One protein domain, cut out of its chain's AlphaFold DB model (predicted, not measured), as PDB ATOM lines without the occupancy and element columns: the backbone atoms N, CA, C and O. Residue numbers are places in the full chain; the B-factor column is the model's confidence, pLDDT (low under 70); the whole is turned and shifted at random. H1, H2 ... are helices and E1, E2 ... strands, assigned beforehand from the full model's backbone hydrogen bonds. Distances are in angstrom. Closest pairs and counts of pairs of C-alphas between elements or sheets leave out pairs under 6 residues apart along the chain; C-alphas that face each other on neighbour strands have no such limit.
ATOM      1  N   ALA A 445      24.017 -24.094  34.099       95.81
ATOM      2  CA  ALA A 445      24.203 -24.475  32.699       95.81
ATOM      3  C   ALA A 445      22.917 -25.109  32.142       95.81
ATOM      4  O   ALA A 445      22.085 -25.601  32.906       95.81
ATOM      5  N   CYS A 446      22.744 -25.083  30.823       96.88
ATOM      6  CA  CYS A 446      21.748 -25.929  30.177       96.88
ATOM      7  C   CYS A 446      22.210 -27.399  30.258       96.88
ATOM      8  O   CYS A 446      23.346 -27.672  29.873       96.88
ATOM      9  N   PRO A 447      21.371 -28.334  30.740       95.38
ATOM     10  CA  PRO A 447      21.744 -29.745  30.860       95.38
ATOM     11  C   PRO A 447      21.748 -30.499  29.521       95.38
ATOM     12  O   PRO A 447      22.336 -31.570  29.444       95.38
ATOM     13  N   VAL A 448      21.103 -29.960  28.479       95.81
ATOM     14  CA  VAL A 448      20.938 -30.650  27.191       95.81
ATOM     15  C   VAL A 448      22.243 -30.592  26.378       95.81
ATOM     16  O   VAL A 448      22.759 -29.485  26.157       95.81
ATOM     17  N   PRO A 449      22.784 -31.735  25.915       94.88
ATOM     18  CA  PRO A 449      23.908 -31.763  24.982       94.88
ATOM     19  C   PRO A 449      23.485 -31.285  23.584       94.88
ATOM     20  O   PRO A 449      22.331 -31.414  23.184       94.88
ATOM     21  N   LEU A 450      24.422 -30.725  22.821       93.88
ATOM     22  CA  LEU A 450      24.181 -30.322  21.436       93.88
ATOM     23  C   LEU A 450      24.086 -31.566  20.533       93.88
ATOM     24  O   LEU A 450      24.993 -32.398  20.580       93.88
ATOM     25  N   PRO A 451      23.057 -31.692  19.671       88.38
ATOM     26  CA  PRO A 451      22.826 -32.914  18.896       88.38
ATOM     27  C   PRO A 451      23.944 -33.223  17.889       88.38
ATOM     28  O   PRO A 451      24.179 -34.385  17.583       88.38
ATOM     29  N   SER A 452      24.662 -32.206  17.401       89.12
ATOM     30  CA  SER A 452      25.740 -32.365  16.416       89.12
ATOM     31  C   SER A 452      27.106 -32.738  17.000       89.12
ATOM     32  O   SER A 452      28.002 -33.094  16.241       89.12
ATOM     33  N   SER A 453      27.310 -32.622  18.317       91.50
ATOM     34  CA  SER A 453      28.634 -32.819  18.932       91.50
ATOM     35  C   SER A 453      28.632 -33.559  20.268       91.50
ATOM     36  O   SER A 453      29.702 -33.822  20.810       91.50
ATOM     37  N   GLY A 454      27.463 -33.822  20.860       91.56
ATOM     38  CA  GLY A 454      27.335 -34.344  22.226       91.56
ATOM     39  C   GLY A 454      27.818 -33.381  23.323       91.56
ATOM     40  O   GLY A 454      27.608 -33.639  24.506       91.56
ATOM     41  N   ALA A 455      28.441 -32.253  22.964       93.19
ATOM     42  CA  ALA A 455      29.017 -31.315  23.916       93.19
ATOM     43  C   ALA A 455      27.919 -30.612  24.735       93.19
ATOM     44  O   ALA A 455      26.866 -30.266  24.185       93.19
ATOM     45  N   PRO A 456      28.148 -30.333  26.034       92.44
ATOM     46  CA  PRO A 456      27.174 -29.635  26.864       92.44
ATOM     47  C   PRO A 456      26.879 -28.249  26.287       92.44
ATOM     48  O   PRO A 456      27.786 -27.512  25.891       92.44
ATOM     49  N   CYS A 457      25.603 -27.866  26.252       95.94
ATOM     50  CA  CYS A 457      25.221 -26.580  25.692       95.94
ATOM     51  C   CYS A 457      25.880 -25.412  26.467       95.94
ATOM     52  O   CYS A 457      25.664 -25.267  27.674       95.94
ATOM     53  N   PRO A 458      26.623 -24.504  25.799       95.38
ATOM     54  CA  PRO A 458      27.449 -23.485  26.464       95.38
ATOM     55  C   PRO A 458      26.642 -22.352  27.127       95.38
ATOM     56  O   PRO A 458      27.206 -21.396  27.666       95.38
ATOM     57  N   ARG A 459      25.306 -22.397  27.066       97.00
ATOM     58  CA  ARG A 459      24.436 -21.358  27.621       97.00
ATOM     59  C   ARG A 459      24.261 -21.545  29.127       97.00
ATOM     60  O   ARG A 459      23.797 -22.580  29.596       97.00
ATOM     61  N   THR A 460      24.573 -20.489  29.878       96.69
ATOM     62  CA  THR A 460      24.361 -20.418  31.330       96.69
ATOM     63  C   THR A 460      23.326 -19.355  31.691       96.69
ATOM     64  O   THR A 460      23.284 -18.270  31.104       96.69
ATOM     65  N   PHE A 461      22.497 -19.657  32.687       96.69
ATOM     66  CA  PHE A 461      21.321 -18.884  33.074       96.69
ATOM     67  C   PHE A 461      21.351 -18.544  34.564       96.69
ATOM     68  O   PHE A 461      21.860 -19.301  35.389       96.69
ATOM     69  N   SER A 462      20.784 -17.394  34.932       94.94
ATOM     70  CA  SER A 462      20.616 -16.992  36.337       94.94
ATOM     71  C   SER A 462      19.339 -17.546  36.971       94.94
ATOM     72  O   SER A 462      19.195 -17.507  38.191       94.94
ATOM     73  N   ARG A 463      18.397 -18.042  36.157       95.00
ATOM     74  CA  ARG A 463      17.107 -18.582  36.590       95.00
ATOM     75  C   ARG A 463      16.791 -19.860  35.840       95.00
ATOM     76  O   ARG A 463      16.974 -19.948  34.632       95.00
ATOM     77  N   GLU A 464      16.226 -20.807  36.566       94.06
ATOM     78  CA  GLU A 464      15.773 -22.096  36.050       94.06
ATOM     79  C   GLU A 464      14.670 -21.951  34.984       94.06
ATOM     80  O   GLU A 464      14.705 -22.601  33.945       94.06
ATOM     81  N   THR A 465      13.765 -20.979  35.140       93.81
ATOM     82  CA  THR A 465      12.751 -20.657  34.121       93.81
ATOM     83  C   THR A 465      13.339 -20.165  32.795       93.81
ATOM     84  O   THR A 465      12.716 -20.343  31.748       93.81
ATOM     85  N   ASP A 466      14.537 -19.571  32.811       95.31
ATOM     86  CA  ASP A 466      15.243 -19.190  31.588       95.31
ATOM     87  C   ASP A 466      15.955 -20.401  30.950       95.31
ATOM     88  O   ASP A 466      16.006 -20.465  29.722       95.31
ATOM     89  N   VAL A 467      16.388 -21.395  31.747       95.75
ATOM     90  CA  VAL A 467      16.857 -22.709  31.251       95.75
ATOM     91  C   VAL A 467      15.725 -23.424  30.515       95.75
ATOM     92  O   VAL A 467      15.889 -23.774  29.354       95.75
ATOM     93  N   HIS A 468      14.543 -23.572  31.128       94.81
ATOM     94  CA  HIS A 468      13.413 -24.272  30.494       94.81
ATOM     95  C   HIS A 468      12.966 -23.589  29.203       94.81
ATOM     96  O   HIS A 468      12.711 -24.251  28.201       94.81
ATOM     97  N   ARG A 469      12.932 -22.249  29.189       95.06
ATOM     98  CA  ARG A 469      12.663 -21.491  27.964       95.06
ATOM     99  C   ARG A 469      13.717 -21.771  26.886       95.06
ATOM    100  O   ARG A 469      13.366 -21.885  25.718       95.06
ATOM    101  N   HIS A 470      14.991 -21.866  27.257       96.06
ATOM    102  CA  HIS A 470      16.052 -22.186  26.310       96.06
ATOM    103  C   HIS A 470      15.945 -23.616  25.766       96.06
ATOM    104  O   HIS A 470      16.068 -23.780  24.557       96.06
ATOM    105  N   ILE A 471      15.643 -24.611  26.608       96.19
ATOM    106  CA  ILE A 471      15.379 -25.993  26.174       96.19
ATOM    107  C   ILE A 471      14.241 -26.009  25.146       96.19
ATOM    108  O   ILE A 471      14.439 -26.489  24.034       96.19
ATOM    109  N   LEU A 472      13.100 -25.384  25.464       96.06
ATOM    110  CA  LEU A 472      11.942 -25.317  24.565       96.06
ATOM    111  C   LEU A 472      12.283 -24.719  23.190       96.06
ATOM    112  O   LEU A 472      11.942 -25.311  22.175       96.06
ATOM    113  N   HIS A 473      12.959 -23.569  23.133       94.94
ATOM    114  CA  HIS A 473      13.183 -22.879  21.854       94.94
ATOM    115  C   HIS A 473      14.418 -23.346  21.074       94.94
ATOM    116  O   HIS A 473      14.396 -23.297  19.851       94.94
ATOM    117  N   ALA A 474      15.504 -23.736  21.751       95.56
ATOM    118  CA  ALA A 474      16.787 -24.016  21.096       95.56
ATOM    119  C   ALA A 474      17.087 -25.509  20.919       95.56
ATOM    120  O   ALA A 474      17.821 -25.852  20.003       95.56
ATOM    121  N   HIS A 475      16.542 -26.371  21.783       95.38
ATOM    122  CA  HIS A 475      16.774 -27.822  21.731       95.38
ATOM    123  C   HIS A 475      15.537 -28.574  21.241       95.38
ATOM    124  O   HIS A 475      15.645 -29.463  20.413       95.38
ATOM    125  N   LEU A 476      14.349 -28.156  21.688       95.44
ATOM    126  CA  LEU A 476      13.063 -28.693  21.236       95.44
ATOM    127  C   LEU A 476      12.452 -27.914  20.069       95.44
ATOM    128  O   LEU A 476      11.312 -28.177  19.719       95.44
ATOM    129  N   GLY A 477      13.146 -26.920  19.504       95.12
ATOM    130  CA  GLY A 477      12.688 -26.182  18.320       95.12
ATOM    131  C   GLY A 477      11.286 -25.556  18.412       95.12
ATOM    132  O   GLY A 477      10.729 -25.207  17.376       95.12
ATOM    133  N   VAL A 478      10.699 -25.413  19.608       96.44
ATOM    134  CA  VAL A 478       9.310 -24.973  19.791       96.44
ATOM    135  C   VAL A 478       9.196 -23.515  19.372       96.44
ATOM    136  O   VAL A 478       9.857 -22.637  19.934       96.44
ATOM    137  N   ARG A 479       8.327 -23.225  18.406       96.50
ATOM    138  CA  ARG A 479       8.093 -21.867  17.898       96.50
ATOM    139  C   ARG A 479       6.693 -21.415  18.276       96.50
ATOM    140  O   ARG A 479       5.746 -22.192  18.244       96.50
ATOM    141  N   THR A 480       6.555 -20.150  18.659       96.69
ATOM    142  CA  THR A 480       5.252 -19.575  19.009       96.69
ATOM    143  C   THR A 480       4.901 -18.452  18.057       96.69
ATOM    144  O   THR A 480       5.744 -17.610  17.766       96.69
ATOM    145  N   TYR A 481       3.660 -18.426  17.588       96.12
ATOM    146  CA  TYR A 481       3.175 -17.471  16.601       96.12
ATOM    147  C   TYR A 481       1.814 -16.919  17.021       96.12
ATOM    148  O   TYR A 481       1.066 -17.573  17.754       96.12
ATOM    149  N   CYS A 482       1.477 -15.732  16.529       96.50
ATOM    150  CA  CYS A 482       0.112 -15.229  16.546       96.50
ATOM    151  C   CYS A 482      -0.453 -15.191  15.127       96.50
ATOM    152  O   CYS A 482       0.178 -14.640  14.229       96.50
ATOM    153  N   VAL A 483      -1.650 -15.750  14.950       95.25
ATOM    154  CA  VAL A 483      -2.404 -15.781  13.685       95.25
ATOM    155  C   VAL A 483      -3.524 -14.731  13.650       95.25
ATOM    156  O   VAL A 483      -4.549 -14.926  13.012       95.25
ATOM    157  N   SER A 484      -3.362 -13.618  14.375       93.44
ATOM    158  CA  SER A 484      -4.306 -12.495  14.304       93.44
ATOM    159  C   SER A 484      -4.261 -11.827  12.929       93.44
ATOM    160  O   SER A 484      -3.177 -11.496  12.448       93.44
ATOM    161  N   ALA A 485      -5.433 -11.540  12.356       87.25
ATOM    162  CA  ALA A 485      -5.583 -10.813  11.093       87.25
ATOM    163  C   ALA A 485      -4.952  -9.403  11.114       87.25
ATOM    164  O   ALA A 485      -4.575  -8.879  10.071       87.25
ATOM    165  N   ALA A 486      -4.740  -8.811  12.299       88.56
ATOM    166  CA  ALA A 486      -3.994  -7.554  12.446       88.56
ATOM    167  C   ALA A 486      -2.525  -7.655  11.972       88.56
ATOM    168  O   ALA A 486      -1.845  -6.642  11.795       88.56
ATOM    169  N   HIS A 487      -2.003  -8.868  11.777       90.56
ATOM    170  CA  HIS A 487      -0.690  -9.104  11.194       90.56
ATOM    171  C   HIS A 487      -0.797  -9.196   9.668       90.56
ATOM    172  O   HIS A 487      -0.830 -10.277   9.088       90.56
ATOM    173  N   ALA A 488      -0.766  -8.033   9.013       82.00
ATOM    174  CA  ALA A 488      -0.893  -7.855   7.558       82.00
ATOM    175  C   ALA A 488       0.170  -8.566   6.679       82.00
ATOM    176  O   ALA A 488       0.229  -8.339   5.475       82.00
ATOM    177  N   ARG A 489       1.057  -9.384   7.262       85.50
ATOM    178  CA  ARG A 489       2.068 -10.199   6.561       85.50
ATOM    179  C   ARG A 489       2.049 -11.662   7.032       85.50
ATOM    180  O   ARG A 489       3.094 -12.305   7.092       85.50
ATOM    181  N   GLY A 490       0.877 -12.161   7.421       89.50
ATOM    182  CA  GLY A 490       0.702 -13.508   7.960       89.50
ATOM    183  C   GLY A 490       1.128 -13.630   9.426       89.50
ATOM    184  O   GLY A 490       1.223 -12.645  10.159       89.50
ATOM    185  N   SER A 491       1.364 -14.864   9.881       91.19
ATOM    186  CA  SER A 491       1.560 -15.158  11.303       91.19
ATOM    187  C   SER A 491       2.776 -14.440  11.904       91.19
ATOM    188  O   SER A 491       3.911 -14.664  11.479       91.19
ATOM    189  N   ALA A 492       2.572 -13.634  12.948       94.44
ATOM    190  CA  ALA A 492       3.664 -12.937  13.621       94.44
ATOM    191  C   ALA A 492       4.460 -13.904  14.521       94.44
ATOM    192  O   ALA A 492       3.881 -14.466  15.458       94.44
ATOM    193  N   PRO A 493       5.778 -14.090  14.305       94.88
ATOM    194  CA  PRO A 493       6.606 -14.915  15.173       94.88
ATOM    195  C   PRO A 493       6.827 -14.222  16.518       94.88
ATOM    196  O   PRO A 493       7.311 -13.094  16.610       94.88
ATOM    197  N   ILE A 494       6.506 -14.934  17.590       94.75
ATOM    198  CA  ILE A 494       6.693 -14.495  18.966       94.75
ATOM    199  C   ILE A 494       7.809 -15.348  19.550       94.75
ATOM    200  O   ILE A 494       7.734 -16.571  19.582       94.75
ATOM    201  N   ALA A 495       8.853 -14.712  20.071       90.19
ATOM    202  CA  ALA A 495      10.043 -15.422  20.539       90.19
ATOM    203  C   ALA A 495       9.820 -16.333  21.771       90.19
ATOM    204  O   ALA A 495      10.782 -16.936  22.240       90.19
ATOM    205  N   ARG A 496       8.620 -16.325  22.385       91.81
ATOM    206  CA  ARG A 496       8.316 -16.938  23.694       91.81
ATOM    207  C   ARG A 496       6.826 -17.243  23.870       91.81
ATOM    208  O   ARG A 496       6.006 -16.342  23.703       91.81
ATOM    209  N   HIS A 497       6.484 -18.408  24.427       90.31
ATOM    210  CA  HIS A 497       5.106 -18.695  24.861       90.31
ATOM    211  C   HIS A 497       4.611 -17.720  25.957       90.31
ATOM    212  O   HIS A 497       3.462 -17.292  25.937       90.31
ATOM    213  N   ASP A 498       5.480 -17.265  26.873       90.19
ATOM    214  CA  ASP A 498       5.145 -16.194  27.834       90.19
ATOM    215  C   ASP A 498       5.082 -14.789  27.191       90.19
ATOM    216  O   ASP A 498       4.599 -13.826  27.795       90.19
ATOM    217  N   GLY A 499       5.566 -14.674  25.953       92.38
ATOM    218  CA  GLY A 499       5.432 -13.501  25.098       92.38
ATOM    219  C   GLY A 499       4.013 -13.339  24.558       92.38
ATOM    220  O   GLY A 499       3.533 -12.210  24.543       92.38
ATOM    221  N   GLY A 583      -3.322 -17.799  19.285       95.94
ATOM    222  CA  GLY A 583      -1.977 -18.319  19.491       95.94
ATOM    223  C   GLY A 583      -1.802 -19.678  18.825       95.94
ATOM    224  O   GLY A 583      -2.674 -20.547  18.909       95.94
ATOM    225  N   ARG A 584      -0.643 -19.882  18.201       96.94
ATOM    226  CA  ARG A 584      -0.182 -21.187  17.719       96.94
ATOM    227  C   ARG A 584       1.179 -21.500  18.330       96.94
ATOM    228  O   ARG A 584       2.041 -20.624  18.414       96.94
ATOM    229  N   ILE A 585       1.371 -22.738  18.765       97.44
ATOM    230  CA  ILE A 585       2.653 -23.256  19.247       97.44
ATOM    231  C   ILE A 585       3.028 -24.425  18.350       97.44
ATOM    232  O   ILE A 585       2.481 -25.509  18.511       97.44
ATOM    233  N   ALA A 586       3.939 -24.197  17.409       96.69
ATOM    234  CA  ALA A 586       4.498 -25.271  16.606       96.69
ATOM    235  C   ALA A 586       5.519 -26.043  17.449       96.69
ATOM    236  O   ALA A 586       6.530 -25.472  17.876       96.69
ATOM    237  N   MET A 587       5.249 -27.321  17.694       96.56
ATOM    238  CA  MET A 587       6.248 -28.280  18.163       96.56
ATOM    239  C   MET A 587       6.836 -29.029  16.963       96.56
ATOM    240  O   MET A 587       6.100 -29.266  16.008       96.56
ATOM    241  N   PRO A 588       8.121 -29.421  16.983       95.31
ATOM    242  CA  PRO A 588       8.664 -30.324  15.974       95.31
ATOM    243  C   PRO A 588       8.037 -31.719  16.096       95.31
ATOM    244  O   PRO A 588       7.432 -32.060  17.116       95.31
ATOM    245  N   CYS A 589       8.260 -32.542  15.079       94.25
ATOM    246  CA  CYS A 589       7.925 -33.957  15.120       94.25
ATOM    247  C   CYS A 589       8.653 -34.672  16.272       94.25
ATOM    248  O   CYS A 589       9.831 -34.419  16.529       94.25
ATOM    249  N   TYR A 590       7.985 -35.635  16.911       93.56
ATOM    250  CA  TYR A 590       8.580 -36.490  17.941       93.56
ATOM    251  C   TYR A 590       9.742 -37.356  17.431       93.56
ATOM    252  O   TYR A 590      10.592 -37.756  18.223       93.56
ATOM    253  N   GLN A 591       9.804 -37.636  16.126       91.38
ATOM    254  CA  GLN A 591      10.913 -38.360  15.496       91.38
ATOM    255  C   GLN A 591      12.132 -37.459  15.213       91.38
ATOM    256  O   GLN A 591      13.151 -37.949  14.732       91.38
ATOM    257  N   ALA A 592      12.064 -36.148  15.491       91.38
ATOM    258  CA  ALA A 592      13.191 -35.245  15.268       91.38
ATOM    259  C   ALA A 592      14.408 -35.654  16.133       91.38
ATOM    260  O   ALA A 592      14.258 -35.834  17.351       91.38
ATOM    261  N   PRO A 593      15.622 -35.773  15.555       90.00
ATOM    262  CA  PRO A 593      16.815 -36.170  16.296       90.00
ATOM    263  C   PRO A 593      17.057 -35.299  17.536       90.00
ATOM    264  O   PRO A 593      17.072 -34.071  17.469       90.00
ATOM    265  N   GLY A 594      17.235 -35.943  18.691       90.94
ATOM    266  CA  GLY A 594      17.459 -35.266  19.971       90.94
ATOM    267  C   GLY A 594      16.207 -34.722  20.673       90.94
ATOM    268  O   GLY A 594      16.329 -34.293  21.821       90.94
ATOM    269  N   PHE A 595      15.008 -34.792  20.072       94.50
ATOM    270  CA  PHE A 595      13.764 -34.323  20.701       94.50
ATOM    271  C   PHE A 595      13.531 -34.978  22.072       94.50
ATOM    272  O   PHE A 595      13.456 -34.286  23.086       94.50
ATOM    273  N   TRP A 596      13.514 -36.312  22.131       93.75
ATOM    274  CA  TRP A 596      13.300 -37.068  23.372       93.75
ATOM    275  C   TRP A 596      14.357 -36.788  24.447       93.75
ATOM    276  O   TRP A 596      14.013 -36.623  25.616       93.75
ATOM    277  N   ALA A 597      15.627 -36.652  24.055       92.75
ATOM    278  CA  ALA A 597      16.706 -36.293  24.974       92.75
ATOM    279  C   ALA A 597      16.487 -34.894  25.576       92.75
ATOM    280  O   ALA A 597      16.590 -34.703  26.787       92.75
ATOM    281  N   ALA A 598      16.106 -33.912  24.756       94.75
ATOM    282  CA  ALA A 598      15.797 -32.565  25.225       94.75
ATOM    283  C   ALA A 598      14.510 -32.503  26.078       94.75
ATOM    284  O   ALA A 598      14.441 -31.697  27.010       94.75
ATOM    285  N   VAL A 599      13.517 -33.365  25.813       95.62
ATOM    286  CA  VAL A 599      12.302 -33.514  26.633       95.62
ATOM    287  C   VAL A 599      12.640 -34.080  28.019       95.62
ATOM    288  O   VAL A 599      12.179 -33.526  29.018       95.62
ATOM    289  N   ALA A 600      13.493 -35.107  28.104       94.19
ATOM    290  CA  ALA A 600      13.905 -35.732  29.369       94.19
ATOM    291  C   ALA A 600      14.579 -34.752  30.351       94.19
ATOM    292  O   ALA A 600      14.497 -34.917  31.565       94.19
ATOM    293  N   HIS A 601      15.202 -33.688  29.837       94.31
ATOM    294  CA  HIS A 601      15.821 -32.628  30.636       94.31
ATOM    295  C   HIS A 601      14.854 -31.524  31.117       94.31
ATOM    296  O   HIS A 601      15.290 -30.543  31.729       94.31
ATOM    297  N   LEU A 602      13.548 -31.640  30.854       94.62
ATOM    298  CA  LEU A 602      12.532 -30.757  31.433       94.62
ATOM    299  C   LEU A 602      12.232 -31.154  32.898       94.62
ATOM    300  O   LEU A 602      12.210 -32.335  33.231       94.62
ATOM    301  N   PRO A 603      11.921 -30.188  33.787       84.25
ATOM    302  CA  PRO A 603      11.976 -30.317  35.259       84.25
ATOM    303  C   PRO A 603      10.888 -31.204  35.894       84.25
ATOM    304  O   PRO A 603      10.630 -31.107  37.089       84.25
ATOM    305  N   ALA A 604      10.157 -31.970  35.093       81.38
ATOM    306  CA  ALA A 604       8.999 -32.738  35.535       81.38
ATOM    307  C   ALA A 604       8.869 -34.073  34.782       81.38
ATOM    308  O   ALA A 604       7.753 -34.561  34.650       81.38
ATOM    309  N   GLY A 605       9.973 -34.600  34.222       81.00
ATOM    310  CA  GLY A 605      10.003 -35.899  33.531       81.00
ATOM    311  C   GLY A 605       8.935 -36.045  32.444       81.00
ATOM    312  O   GLY A 605       8.361 -37.115  32.278       81.00
ATOM    313  N   ARG A 606       8.574 -34.939  31.778       90.12
ATOM    314  CA  ARG A 606       7.332 -34.881  31.002       90.12
ATOM    315  C   ARG A 606       7.421 -35.762  29.777       90.12
ATOM    316  O   ARG A 606       8.344 -35.595  28.992       90.12
ATOM    317  N   THR A 607       6.402 -36.575  29.535       93.75
ATOM    318  CA  THR A 607       6.209 -37.159  28.204       93.75
ATOM    319  C   THR A 607       5.892 -36.052  27.183       93.75
ATOM    320  O   THR A 607       5.428 -34.967  27.570       93.75
ATOM    321  N   PRO A 608       6.092 -36.280  25.873       93.94
ATOM    322  CA  PRO A 608       5.727 -35.302  24.848       93.94
ATOM    323  C   PRO A 608       4.255 -34.874  24.927       93.94
ATOM    324  O   PRO A 608       3.977 -33.678  24.914       93.94
ATOM    325  N   LEU A 609       3.329 -35.808  25.176       93.44
ATOM    326  CA  LEU A 609       1.907 -35.509  25.404       93.44
ATOM    327  C   LEU A 609       1.671 -34.608  26.627       93.44
ATOM    328  O   LEU A 609       0.837 -33.702  26.590       93.44
ATOM    329  N   GLN A 610       2.417 -34.797  27.721       94.50
ATOM    330  CA  GLN A 610       2.345 -33.896  28.877       94.50
ATOM    331  C   GLN A 610       2.922 -32.507  28.565       94.50
ATOM    332  O   GLN A 610       2.437 -31.503  29.101       94.50
ATOM    333  N   LEU A 611       3.943 -32.418  27.706       95.00
ATOM    334  CA  LEU A 611       4.462 -31.147  27.208       95.00
ATOM    335  C   LEU A 611       3.429 -30.440  26.316       95.00
ATOM    336  O   LEU A 611       3.170 -29.256  26.538       95.00
ATOM    337  N   GLU A 612       2.779 -31.152  25.395       95.50
ATOM    338  CA  GLU A 612       1.687 -30.621  24.572       95.50
ATOM    339  C   GLU A 612       0.516 -30.145  25.419       95.50
ATOM    340  O   GLU A 612       0.124 -28.985  25.319       95.50
ATOM    341  N   ARG A 613       0.011 -30.978  26.335       95.38
ATOM    342  CA  ARG A 613      -1.070 -30.608  27.260       95.38
ATOM    343  C   ARG A 613      -0.684 -29.395  28.112       95.38
ATOM    344  O   ARG A 613      -1.529 -28.553  28.411       95.38
ATOM    345  N   TRP A 614       0.592 -29.251  28.483       94.38
ATOM    346  CA  TRP A 614       1.087 -28.065  29.187       94.38
ATOM    347  C   TRP A 614       1.105 -26.808  28.301       94.38
ATOM    348  O   TRP A 614       0.641 -25.759  28.757       94.38
ATOM    349  N   LEU A 615       1.591 -26.906  27.057       95.06
ATOM    350  CA  LEU A 615       1.618 -25.819  26.066       95.06
ATOM    351  C   LEU A 615       0.202 -25.411  25.613       95.06
ATOM    352  O   LEU A 615      -0.075 -24.218  25.477       95.06
ATOM    353  N   GLY A 616      -0.717 -26.373  25.496       95.25
ATOM    354  CA  GLY A 616      -2.133 -26.199  25.150       95.25
ATOM    355  C   GLY A 616      -2.895 -25.269  26.098       95.25
ATOM    356  O   GLY A 616      -3.812 -24.556  25.692       95.25
ATOM    357  N   ARG A 617      -2.451 -25.166  27.360       93.44
ATOM    358  CA  ARG A 617      -2.976 -24.193  28.343       93.44
ATOM    359  C   ARG A 617      -2.546 -22.745  28.069       93.44
ATOM    360  O   ARG A 617      -2.899 -21.840  28.832       93.44
ATOM    361  N   HIS A 618      -1.740 -22.510  27.038       92.62
ATOM    362  CA  HIS A 618      -1.241 -21.193  26.644       92.62
ATOM    363  C   HIS A 618      -1.671 -20.799  25.230       92.62
ATOM    364  O   HIS A 618      -1.993 -19.630  25.025       92.62
ATOM    365  N   ALA A 619      -1.690 -21.746  24.290       96.00
ATOM    366  CA  ALA A 619      -2.163 -21.560  22.920       96.00
ATOM    367  C   ALA A 619      -2.391 -22.913  22.224       96.00
ATOM    368  O   ALA A 619      -1.919 -23.932  22.726       96.00
ATOM    369  N   ARG A 620      -3.089 -22.938  21.075       96.31
ATOM    370  CA  ARG A 620      -3.289 -24.177  20.298       96.31
ATOM    371  C   ARG A 620      -1.927 -24.725  19.861       96.31
ATOM    372  O   ARG A 620      -1.165 -24.023  19.193       96.31
ATOM    373  N   VAL A 621      -1.621 -25.958  20.255       96.75
ATOM    374  CA  VAL A 621      -0.426 -26.668  19.788       96.75
ATOM    375  C   VAL A 621      -0.683 -27.167  18.368       96.75
ATOM    376  O   VAL A 621      -1.796 -27.572  18.043       96.75
ATOM    377  N   VAL A 622       0.337 -27.077  17.523       95.25
ATOM    378  CA  VAL A 622       0.368 -27.615  16.164       95.25
ATOM    379  C   VAL A 622       1.604 -28.502  16.083       95.25
ATOM    380  O   VAL A 622       2.705 -28.049  16.408       95.25
ATOM    381  N   ARG A 623       1.434 -29.761  15.684       93.81
ATOM    382  CA  ARG A 623       2.557 -30.666  15.428       93.81
ATOM    383  C   ARG A 623       3.096 -30.381  14.032       93.81
ATOM    384  O   ARG A 623       2.373 -30.517  13.052       93.81
ATOM    385  N   CYS A 624       4.359 -29.991  13.934       93.06
ATOM    386  CA  CYS A 624       5.075 -30.014  12.669       93.06
ATOM    387  C   CYS A 624       5.407 -31.461  12.327       93.06
ATOM    388  O   CYS A 624       6.197 -32.098  13.028       93.06
ATOM    389  N   ARG A 625       4.846 -31.965  11.232       90.88
ATOM    390  CA  ARG A 625       5.313 -33.203  10.608       90.88
ATOM    391  C   ARG A 625       6.675 -32.914   9.957       90.88
ATOM    392  O   ARG A 625       6.884 -31.833   9.414       90.88
ATOM    393  N   CYS A 626       7.633 -33.827  10.097       90.62
ATOM    394  CA  CYS A 626       8.806 -33.863   9.217       90.62
ATOM    395  C   CYS A 626       8.441 -34.661   7.956       90.62
ATOM    396  O   CYS A 626       7.447 -35.380   7.993       90.62
ATOM    397  N   GLY A 627       9.258 -34.623   6.899       88.00
ATOM    398  CA  GLY A 627       8.963 -35.344   5.647       88.00
ATOM    399  C   GLY A 627       8.772 -36.866   5.790       88.00
ATOM    400  O   GLY A 627       8.137 -37.485   4.953       88.00
ATOM    401  N   VAL A 628       9.258 -37.482   6.878       86.19
ATOM    402  CA  VAL A 628       9.003 -38.907   7.202       86.19
ATOM    403  C   VAL A 628       7.606 -39.126   7.805       86.19
ATOM    404  O   VAL A 628       7.050 -40.214   7.731       86.19
ATOM    405  N   CYS A 629       7.038 -38.096   8.432       86.94
ATOM    406  CA  CYS A 629       5.699 -38.093   9.026       86.94
ATOM    407  C   CYS A 629       4.648 -37.417   8.138       86.94
ATOM    408  O   CYS A 629       3.472 -37.375   8.493       86.94
ATOM    409  N   GLU A 630       5.069 -36.853   7.014       86.50
ATOM    410  CA  GLU A 630       4.222 -36.260   5.993       86.50
ATOM    411  C   GLU A 630       3.518 -37.400   5.243       86.50
ATOM    412  O   GLU A 630       4.150 -38.190   4.551       86.50
ATOM    413  N   GLY A 631       2.213 -37.554   5.489       84.88
ATOM    414  CA  GLY A 631       1.402 -38.677   5.000       84.88
ATOM    415  C   GLY A 631       0.902 -39.647   6.080       84.88
ATOM    416  O   GLY A 631      -0.112 -40.295   5.850       84.88
ATOM    417  N   MET A 632       1.515 -39.700   7.272       84.19
ATOM    418  CA  MET A 632       0.944 -40.457   8.403       84.19
ATOM    419  C   MET A 632      -0.261 -39.722   9.008       84.19
ATOM    420  O   MET A 632      -0.278 -38.488   9.083       84.19
ATOM    421  N   ALA A 633      -1.270 -40.463   9.459       83.12
ATOM    422  CA  ALA A 633      -2.434 -39.900  10.136       83.12
ATOM    423  C   ALA A 633      -2.082 -39.415  11.557       83.12
ATOM    424  O   ALA A 633      -1.157 -39.921  12.189       83.12
ATOM    425  N   ASP A 634      -2.829 -38.450  12.111       76.88
ATOM    426  CA  ASP A 634      -2.505 -37.903  13.445       76.88
ATOM    427  C   ASP A 634      -2.550 -38.965  14.559       76.88
ATOM    428  O   ASP A 634      -1.750 -38.898  15.490       76.88
ATOM    429  N   TRP A 635      -3.416 -39.974  14.424       75.06
ATOM    430  CA  TRP A 635      -3.505 -41.107  15.350       75.06
ATOM    431  C   TRP A 635      -2.346 -42.112  15.192       75.06
ATOM    432  O   TRP A 635      -1.943 -42.730  16.173       75.06
ATOM    433  N   GLU A 636      -1.742 -42.227  14.004       77.31
ATOM    434  CA  GLU A 636      -0.504 -42.999  13.783       77.31
ATOM    435  C   GLU A 636       0.718 -42.262  14.358       77.31
ATOM    436  O   GLU A 636       1.683 -42.872  14.814       77.31
ATOM    437  N   LEU A 637       0.671 -40.927  14.405       67.44
ATOM    438  CA  LEU A 637       1.685 -40.106  15.073       67.44
ATOM    439  C   LEU A 637       1.576 -40.146  16.609       67.44
ATOM    440  O   LEU A 637       2.547 -39.808  17.290       67.44
ATOM    441  N   ASP A 638       0.438 -40.592  17.149       68.88
ATOM    442  CA  ASP A 638       0.231 -40.888  18.572       68.88
ATOM    443  C   ASP A 638       0.690 -42.309  18.979       68.88
ATOM    444  O   ASP A 638       0.454 -42.717  20.120       68.88
ATOM    445  N   VAL A 639       1.397 -43.051  18.104       54.41
ATOM    446  CA  VAL A 639       2.035 -44.341  18.445       54.41
ATOM    447  C   VAL A 639       2.804 -44.238  19.767       54.41
ATOM    448  O   VAL A 639       3.642 -43.354  19.971       54.41
ATOM    449  N   ARG A 640       2.452 -45.155  20.674       55.69
ATOM    450  CA  ARG A 640       2.465 -44.970  22.130       55.69
ATOM    451  C   ARG A 640       3.744 -44.330  22.685       55.69
ATOM    452  O   ARG A 640       4.773 -44.995  22.818       55.69
ATOM    453  N   PRO A 641       3.661 -43.069  23.153       54.12
ATOM    454  CA  PRO A 641       4.732 -42.423  23.911       54.12
ATOM    455  C   PRO A 641       5.110 -43.158  25.200       54.12
ATOM    456  O   PRO A 641       6.204 -42.942  25.715       54.12
ATOM    457  N   ASP A 642       4.226 -44.015  25.708       53.19
ATOM    458  CA  ASP A 642       4.454 -44.817  26.910       53.19
ATOM    459  C   ASP A 642       5.410 -45.997  26.637       53.19
ATOM    460  O   ASP A 642       6.280 -46.282  27.458       53.19
ATOM    461  N   GLU A 643       5.339 -46.603  25.443       53.75
ATOM    462  CA  GLU A 643       6.272 -47.648  24.971       53.75
ATOM    463  C   GLU A 643       7.653 -47.065  24.633       53.75
ATOM    464  O   GLU A 643       8.683 -47.718  24.799       53.75
ATOM    465  N   ARG A 644       7.692 -45.791  24.223       57.88
ATOM    466  CA  ARG A 644       8.914 -44.982  24.124       57.88
ATOM    467  C   ARG A 644       9.066 -44.061  25.330       57.88
ATOM    468  O   ARG A 644       9.321 -42.864  25.179       57.88
ATOM    469  N   THR A 645       8.967 -44.621  26.536       53.81
ATOM    470  CA  THR A 645       9.432 -43.918  27.737       53.81
ATOM    471  C   THR A 645      10.857 -43.428  27.471       53.81
ATOM    472  O   THR A 645      11.679 -44.173  26.932       53.81
ATOM    473  N   ALA A 646      11.159 -42.164  27.792       53.06
ATOM    474  CA  ALA A 646      12.505 -41.634  27.594       53.06
ATOM    475  C   ALA A 646      13.494 -42.575  28.302       53.06
ATOM    476  O   ALA A 646      13.367 -42.773  29.509       53.06
ATOM    477  N   GLY A 647      14.387 -43.211  27.529       46.22
ATOM    478  CA  GLY A 647      15.096 -44.427  27.950       46.22
ATOM    479  C   GLY A 647      15.902 -44.267  29.246       46.22
ATOM    480  O   GLY A 647      16.080 -43.139  29.704       46.22
ATOM    481  N   PRO A 648      16.454 -45.354  29.821       46.09
ATOM    482  CA  PRO A 648      16.890 -45.453  31.229       46.09
ATOM    483  C   PRO A 648      17.785 -44.321  31.770       46.09
ATOM    484  O   PRO A 648      17.809 -44.081  32.974       46.09
ATOM    485  N   VAL A 649      18.460 -43.561  30.902       50.69
ATOM    486  CA  VAL A 649      19.109 -42.276  31.219       50.69
ATOM    487  C   VAL A 649      18.166 -41.277  31.915       50.69
ATOM    488  O   VAL A 649      18.603 -40.579  32.826       50.69
ATOM    489  N   ALA A 650      16.889 -41.194  31.526       49.41
ATOM    490  CA  ALA A 650      15.911 -40.312  32.161       49.41
ATOM    491  C   ALA A 650      15.570 -40.781  33.582       49.41
ATOM    492  O   ALA A 650      15.580 -39.962  34.498       49.41
ATOM    493  N   SER A 651      15.357 -42.087  33.780       45.34
ATOM    494  CA  SER A 651      15.139 -42.690  35.102       45.34
ATOM    495  C   SER A 651      16.345 -42.469  36.018       45.34
ATOM    496  O   SER A 651      16.191 -41.907  37.100       45.34
ATOM    497  N   LEU A 652      17.561 -42.769  35.545       49.22
ATOM    498  CA  LEU A 652      18.810 -42.543  36.284       49.22
ATOM    499  C   LEU A 652      19.044 -41.056  36.610       49.22
ATOM    500  O   LEU A 652      19.526 -40.724  37.693       49.22
ATOM    501  N   ALA A 653      18.687 -40.134  35.710       51.91
ATOM    502  CA  ALA A 653      18.770 -38.695  35.967       51.91
ATOM    503  C   ALA A 653      17.715 -38.210  36.979       51.91
ATOM    504  O   ALA A 653      17.994 -37.287  37.754       51.91
ATOM    505  N   LEU A 654      16.529 -38.830  37.002       50.28
ATOM    506  CA  LEU A 654      15.494 -38.569  37.998       50.28
ATOM    507  C   LEU A 654      15.937 -39.077  39.377       50.28
ATOM    508  O   LEU A 654      15.921 -38.307  40.334       50.28
ATOM    509  N   GLU A 655      16.432 -40.315  39.469       51.12
ATOM    510  CA  GLU A 655      16.977 -40.906  40.698       51.12
ATOM    511  C   GLU A 655      18.169 -40.110  41.244       51.12
ATOM    512  O   GLU A 655      18.216 -39.782  42.430       51.12
ATOM    513  N   ALA A 656      19.112 -39.715  40.382       52.09
ATOM    514  CA  ALA A 656      20.257 -38.889  40.766       52.09
ATOM    515  C   ALA A 656      19.865 -37.461  41.192       52.09
ATOM    516  O   ALA A 656      20.647 -36.780  41.865       52.09
ATOM    517  N   SER A 657      18.671 -36.999  40.809       52.50
ATOM    518  CA  SER A 657      18.095 -35.734  41.267       52.50
ATOM    519  C   SER A 657      17.324 -35.905  42.579       52.50
ATOM    520  O   SER A 657      17.459 -35.058  43.458       52.50
ATOM    521  N   ALA A 658      16.586 -37.007  42.747       51.81
ATOM    522  CA  ALA A 658      15.876 -37.348  43.978       51.81
ATOM    523  C   ALA A 658      16.848 -37.585  45.147       51.81
ATOM    524  O   ALA A 658      16.683 -36.990  46.210       51.81
TER     525      ALA A 658
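AT A GLANCE: This is residues 445 to 499 and 583 to 658 of the 750 residues of an uncharacterized protein of Dichomitus squalens (UniProt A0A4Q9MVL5). A small four-stranded sheet has H3 over its edge strand E4, while H1 and H2 stand beyond one end of its strands. The last stretch, with H4 and H5, runs outside this core. The printed part has 131 residues, under half of them in named elements, in the order H1 E1 E2 E3 H2 H3 E4 H4 H5; the class is mixed, helices and strands. The mixed sheet runs E2, E1, E3, E4. The whole is compact, with a radius of gyration of the C-alphas of 15.6 A and spans of 49 by 39 by 29 A.

HOW THE PARTS SIT: H1, residues 464 to 475, only just touches H2, residues 595 to 600, with 3 pairs of C-alphas within 8 A, the closest those of His 475 and Ala 598, 6.0 A. E1, residues 479 to 482, and E2, residues 492 to 494, form an antiparallel hairpin, with N 492 and O 482 within hydrogen-bond range at 2.9 A. E3, residues 583 to 587, is antiparallel to E1, with N 481 and O 584 at 2.9 A. H1 only grazes the sheet, with residues 472 to 473. H3, residues 608 to 616, is over E4, residues 620 to 623, at a height over the sheet of 9.3 A; their closest C-alphas are those of Glu 612 and Val 621, 6.6 A. E3 and E4 are parallel, with N 622 and O 585 at 2.8 A, and with H2 and H3 make a strand-helix-strand unit, parallel strands joined through helices, its crossover right-handed. H4, residues 634 to 637, touches no helix. H5, residues 649 to 658, is close to H2 but not clearly touching, C-alphas 650 and 600 being 5.7 A apart. Every O i to N i+4 pair is within range in H1, H2, H3 and H5; H4 is too short for one.

IN THESE COORDINATES: H1 begins at C-alpha 464 (15.773, -22.096, 36.050) and is 15.5 A long; E3 is 13.0 A and H3 12.0 A. H5, 14.1 A, ends at C-alpha 658 (15.876, -37.348, 43.978).

THE WHOLE: Residues 500 to 582 are not printed; the gap is 10.5 A between C-alphas 499 and 583. The link from H4 to H5 is long. Residues 637 to 658 have pLDDT under 70.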